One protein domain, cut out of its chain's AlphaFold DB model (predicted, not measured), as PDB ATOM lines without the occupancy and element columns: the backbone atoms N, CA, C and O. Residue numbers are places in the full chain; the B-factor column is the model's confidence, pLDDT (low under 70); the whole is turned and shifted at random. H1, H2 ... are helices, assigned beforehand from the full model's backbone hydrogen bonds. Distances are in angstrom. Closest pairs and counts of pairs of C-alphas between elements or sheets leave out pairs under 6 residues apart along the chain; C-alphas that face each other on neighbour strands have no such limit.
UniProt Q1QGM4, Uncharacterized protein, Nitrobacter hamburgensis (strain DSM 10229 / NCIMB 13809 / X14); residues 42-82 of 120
ATOM      1  N   ASN A  42      30.404 -25.800  -9.637       76.50
ATOM      2  CA  ASN A  42      31.299 -26.796  -9.029       76.50
ATOM      3  C   ASN A  42      31.747 -26.445  -7.595       76.50
ATOM      4  O   ASN A  42      32.450 -27.233  -6.947       76.50
ATOM      5  N   THR A  43      31.362 -25.275  -7.085       81.31
ATOM      6  CA  THR A  43      31.740 -24.845  -5.737       81.31
ATOM      7  C   THR A  43      31.014 -25.669  -4.655       81.31
ATOM      8  O   THR A  43      29.916 -26.191  -4.879       81.31
ATOM      9  N   PRO A  44      31.603 -25.813  -3.450       84.44
ATOM     10  CA  PRO A  44      30.988 -26.547  -2.343       84.44
ATOM     11  C   PRO A  44      29.544 -26.139  -1.989       84.44
ATOM     12  O   PRO A  44      28.740 -27.047  -1.753       84.44
ATOM     13  N   PRO A  45      29.172 -24.841  -1.937       82.38
ATOM     14  CA  PRO A  45      27.805 -24.457  -1.596       82.38
ATOM     15  C   PRO A  45      26.802 -24.848  -2.688       82.38
ATOM     16  O   PRO A  45      25.750 -25.390  -2.361       82.38
ATOM     17  N   TRP A  46      27.153 -24.710  -3.971       85.19
ATOM     18  CA  TRP A  46      26.290 -25.118  -5.086       85.19
ATOM     19  C   TRP A  46      26.081 -26.636  -5.149       85.19
ATOM     20  O   TRP A  46      24.955 -27.100  -5.331       85.19
ATOM     21  N   LYS A  47      27.113 -27.438  -4.856       87.31
ATOM     22  CA  LYS A  47      26.966 -28.900  -4.709       87.31
ATOM     23  C   LYS A  47      26.033 -29.288  -3.563       87.31
ATOM     24  O   LYS A  47      25.270 -30.247  -3.682       87.31
ATOM     25  N   ARG A  48      26.106 -28.574  -2.435       89.25
ATOM     26  CA  ARG A  48      25.199 -28.795  -1.297       89.25
ATOM     27  C   ARG A  48      23.765 -28.416  -1.662       89.25
ATOM     28  O   ARG A  48      22.868 -29.206  -1.381       89.25
ATOM     29  N   ALA A  49      23.572 -27.282  -2.336       89.38
ATOM     30  CA  ALA A  49      22.271 -26.843  -2.832       89.38
ATOM     31  C   ALA A  49      21.649 -27.870  -3.786       89.38
ATOM     32  O   ALA A  49      20.529 -28.309  -3.546       89.38
ATOM     33  N   ALA A  50      22.398 -28.352  -4.781       88.00
ATOM     34  CA  ALA A  50      21.923 -29.369  -5.721       88.00
ATOM     35  C   ALA A  50      21.484 -30.667  -5.015       88.00
ATOM     36  O   ALA A  50      20.411 -31.201  -5.293       88.00
ATOM     37  N   LYS A  51      22.269 -31.150  -4.039       89.81
ATOM     38  CA  LYS A  51      21.906 -32.336  -3.241       89.81
ATOM     39  C   LYS A  51      20.659 -32.105  -2.388       89.81
ATOM     40  O   LYS A  51      19.875 -33.030  -2.201       89.81
ATOM     41  N   ALA A  52      20.494 -30.904  -1.842       90.12
ATOM     42  CA  ALA A  52      19.326 -30.561  -1.042       90.12
ATOM     43  C   ALA A  52      18.061 -30.446  -1.908       90.12
ATOM     44  O   ALA A  52      17.026 -30.973  -1.513       90.12
ATOM     45  N   LEU A  53      18.157 -29.843  -3.100       88.44
ATOM     46  CA  LEU A  53      17.063 -29.769  -4.077       88.44
ATOM     47  C   LEU A  53      16.596 -31.163  -4.511       88.44
ATOM     48  O   LEU A  53      15.397 -31.420  -4.525       88.44
ATOM     49  N   HIS A  54      17.531 -32.080  -4.782       88.00
ATOM     50  CA  HIS A  54      17.199 -33.463  -5.134       88.00
ATOM     51  C   HIS A  54      16.421 -34.164  -4.011       88.00
ATOM     52  O   HIS A  54      15.296 -34.607  -4.228       88.00
ATOM     53  N   LYS A  55      16.937 -34.114  -2.774       88.75
ATOM     54  CA  LYS A  55      16.248 -34.675  -1.599       88.75
ATOM     55  C   LYS A  55      14.879 -34.049  -1.348       88.75
ATOM     56  O   LYS A  55      13.972 -34.713  -0.855       88.75
ATOM     57  N   ALA A  56      14.728 -32.758  -1.638       88.31
ATOM     58  CA  ALA A  56      13.456 -32.063  -1.503       88.31
ATOM     59  C   ALA A  56      12.433 -32.511  -2.555       88.31
ATOM     60  O   ALA A  56      11.240 -32.584  -2.249       88.31
ATOM     61  N   ALA A  57      12.891 -32.849  -3.759       86.50
ATOM     62  CA  ALA A  57      12.048 -33.389  -4.813       86.50
ATOM     63  C   ALA A  57      11.664 -34.861  -4.551       86.50
ATOM     64  O   ALA A  57      10.529 -35.243  -4.823       86.50
ATOM     65  N   GLU A  58      12.564 -35.656  -3.964       85.81
ATOM     66  CA  GLU A  58      12.334 -37.055  -3.560       85.81
ATOM     67  C   GLU A  58      11.396 -37.170  -2.344       85.81
ATOM     68  O   GLU A  58      10.345 -37.807  -2.390       85.81
ATOM     69  N   HIS A  59      11.755 -36.516  -1.236       84.94
ATOM     70  CA  HIS A  59      11.102 -36.731   0.058       84.94
ATOM     71  C   HIS A  59      10.157 -35.601   0.469       84.94
ATOM     72  O   HIS A  59       9.213 -35.821   1.229       84.94
ATOM     73  N   GLY A  60      10.390 -34.376  -0.007       80.50
ATOM     74  CA  GLY A  60       9.616 -33.211   0.419       80.50
ATOM     75  C   GLY A  60       9.754 -32.858   1.897       80.50
ATOM     76  O   GLY A  60      10.781 -33.097   2.532       80.50
ATOM     77  N   GLY A  61       8.707 -32.231   2.439       81.12
ATOM     78  CA  GLY A  61       8.604 -31.871   3.853       81.12
ATOM     79  C   GLY A  61       9.796 -31.034   4.348       81.12
ATOM     80  O   GLY A  61      10.089 -29.993   3.755       81.12
ATOM     81  N   PRO A  62      10.521 -31.464   5.400       80.69
ATOM     82  CA  PRO A  62      11.619 -30.683   5.981       80.69
ATOM     83  C   PRO A  62      12.792 -30.469   5.010       80.69
ATOM     84  O   PRO A  62      13.573 -29.529   5.179       80.69
ATOM     85  N   PHE A  63      12.917 -31.298   3.968       85.44
ATOM     86  CA  PHE A  63      13.966 -31.142   2.964       85.44
ATOM     87  C   PHE A  63      13.737 -29.928   2.056       85.44
ATOM     88  O   PHE A  63      14.713 -29.348   1.590       85.44
ATOM     89  N   VAL A  64      12.487 -29.482   1.872       84.38
ATOM     90  CA  VAL A  64      12.161 -28.266   1.099       84.38
ATOM     91  C   VAL A  64      12.767 -27.028   1.764       84.38
ATOM     92  O   VAL A  64      13.384 -26.194   1.103       84.38
ATOM     93  N   PHE A  65      12.688 -26.954   3.093       82.12
ATOM     94  CA  PHE A  65      13.317 -25.889   3.872       82.12
ATOM     95  C   PHE A  65      14.852 -25.944   3.798       82.12
ATOM     96  O   PHE A  65      15.507 -24.920   3.595       82.12
ATOM     97  N   MET A  66      15.448 -27.141   3.890       85.69
ATOM     98  CA  MET A  66      16.901 -27.303   3.733       85.69
ATOM     99  C   MET A  66      17.389 -26.932   2.328       85.69
ATOM    100  O   MET A  66      18.475 -26.360   2.191       85.69
ATOM    101  N   ALA A  67      16.601 -27.241   1.298       88.94
ATOM    102  CA  ALA A  67      16.881 -26.850  -0.076       88.94
ATOM    103  C   ALA A  67      16.886 -25.328  -0.226       88.94
ATOM    104  O   ALA A  67      17.867 -24.789  -0.736       88.94
ATOM    105  N   ARG A  68      15.877 -24.639   0.322       86.44
ATOM    106  CA  ARG A  68      15.825 -23.171   0.354       86.44
ATOM    107  C   ARG A  68      17.068 -22.565   0.999       86.44
ATOM    108  O   ARG A  68      17.717 -21.727   0.383       86.44
ATOM    109  N   ILE A  69      17.437 -23.004   2.205       86.38
ATOM    110  CA  ILE A  69      18.615 -22.467   2.910       86.38
ATOM    111  C   ILE A  69      19.887 -22.710   2.101       86.38
ATOM    112  O   ILE A  69      20.681 -21.795   1.909       86.38
ATOM    113  N   SER A  70      20.084 -23.939   1.625       87.25
ATOM    114  CA  SER A  70      21.301 -24.301   0.897       87.25
ATOM    115  C   SER A  70      21.431 -23.507  -0.402       87.25
ATOM    116  O   SER A  70      22.529 -23.071  -0.741       87.25
ATOM    117  N   PHE A  71      20.315 -23.290  -1.100       86.81
ATOM    118  CA  PHE A  71      20.256 -22.477  -2.309       86.81
ATOM    119  C   PHE A  71      20.515 -20.998  -2.007       86.81
ATOM    120  O   PHE A  71      21.352 -20.375  -2.653       86.81
ATOM    121  N   TYR A  72      19.899 -20.462  -0.953       85.19
ATOM    122  CA  TYR A  72      20.143 -19.096  -0.497       85.19
ATOM    123  C   TYR A  72      21.621 -18.878  -0.135       85.19
ATOM    124  O   TYR A  72      22.236 -17.922  -0.593       85.19
ATOM    125  N   THR A  73      22.243 -19.794   0.610       83.88
ATOM    126  CA  THR A  73      23.684 -19.748   0.915       83.88
ATOM    127  C   THR A  73      24.552 -19.864  -0.340       83.88
ATOM    128  O   THR A  73      25.626 -19.274  -0.400       83.88
ATOM    129  N   ALA A  74      24.120 -20.607  -1.359       86.19
ATOM    130  CA  ALA A  74      24.862 -20.708  -2.613       86.19
ATOM    131  C   ALA A  74      24.826 -19.412  -3.435       86.19
ATOM    132  O   ALA A  74      25.814 -19.081  -4.090       86.19
ATOM    133  N   VAL A  75      23.723 -18.667  -3.351       83.50
ATOM    134  CA  VAL A  75      23.539 -17.389  -4.046       83.50
ATOM    135  C   VAL A  75      24.164 -16.219  -3.277       83.50
ATOM    136  O   VAL A  75      24.875 -15.411  -3.866       83.50
ATOM    137  N   TYR A  76      23.938 -16.139  -1.963       80.94
ATOM    138  CA  TYR A  76      24.326 -15.000  -1.117       80.94
ATOM    139  C   TYR A  76      25.603 -15.229  -0.284       80.94
ATOM    140  O   TYR A  76      26.100 -14.303   0.367       80.94
ATOM    141  N   GLY A  77      26.156 -16.445  -0.296       75.00
ATOM    142  CA  GLY A  77      27.331 -16.821   0.492       75.00
ATOM    143  C   GLY A  77      27.038 -16.966   1.991       75.00
ATOM    144  O   GLY A  77      25.955 -17.381   2.397       75.00
ATOM    145  N   ASP A  78      28.026 -16.621   2.825       59.78
ATOM    146  CA  ASP A  78      27.935 -16.666   4.300       59.78
ATOM    147  C   ASP A  78      27.047 -15.551   4.890       59.78
ATOM    148  O   ASP A  78      26.808 -15.491   6.097       59.78
ATOM    149  N   THR A  79      26.501 -14.675   4.042       56.22
ATOM    150  CA  THR A  79      25.474 -13.716   4.443       56.22
ATOM    151  C   THR A  79      24.225 -14.509   4.819       56.22
ATOM    152  O   THR A  79      23.441 -14.897   3.953       56.22
ATOM    153  N   ARG A  80      24.073 -14.828   6.114       51.69
ATOM    154  CA  ARG A  80      22.927 -15.601   6.611       51.69
ATOM    155  C   ARG A  80      21.628 -14.992   6.068       51.69
ATOM    156  O   ARG A  80      21.480 -13.770   6.155       51.69
ATOM    157  N   PRO A  81      20.674 -15.801   5.569       52.88
ATOM    158  CA  PRO A  81      19.334 -15.290   5.323       52.88
ATOM    159  C   PRO A  81      18.807 -14.677   6.626       52.88
ATOM    160  O   PRO A  81      19.039 -15.260   7.694       52.88
ATOM    161  N   PRO A  82      18.111 -13.528   6.584       53.66
ATOM    162  CA  PRO A  82      17.336 -13.091   7.730       53.66
ATOM    163  C   PRO A  82      16.313 -14.193   8.022       53.66
ATOM    164  O   PRO A  82      15.332 -14.367   7.304       53.66
TER     165      PRO A  82
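What this domain is: This is residues 42 to 82 of the 120 residues of an uncharacterized protein of Nitrobacter hamburgensis (strain DSM 10229 / NCIMB 13809 / X14) (UniProt Q1QGM4). What shape do these coordinates draw? The printed part makes a helical hairpin: H1, from residue 44 to 59, runs one way, a tight link turns the backbone, and H2, from residue 62 to 76, folds back side by side with H1. The two ends, Asn 42 and Pro 82, lie at opposite sides of this pair. What is it made of, and how large is it? The printed part has 41 residues with two named helices, H1 then H2, and no named strand, and its class is all helix. It is compact, with a radius of gyration of the C-alphas of 9.8 A, and flat, spanning 27 by 26 by 9 A.

How they stand to each other: How does H1, residues 44 to 59, stand to H2, residues 62 to 76? They touch, with 30 pairs of C-alphas within 8 A, and form a helical hairpin. They run opposite ways at a shallow tilt of 24 degrees. Where do they come closest? The closest C-alphas are those of Ala 52 and Ala 67, 4.5 A apart, and the centres are 8.1 A apart. What do the backbones show? In H1 and H2 every O i to N i+4 pair is within hydrogen-bond range.

Where its parts are: Where is H1? It begins at C-alpha 44 (30.988, -26.547, -2.343) and measures 22.5 A from first to last C-alpha. Where is H2? It measures 21.4 A and ends at C-alpha 76 (24.326, -15.000, -1.117).

The domain as a whole: Which C-alphas are farthest apart? Those of Glu 58 and Thr 79, at 28.0 A. Is the printed part continuous? It has no cut, and the link from H1 to H2, two residues, is tight. Where is confidence low? The mean pLDDT of the printed part is 81.4, and residues 78 to 82 are under 70.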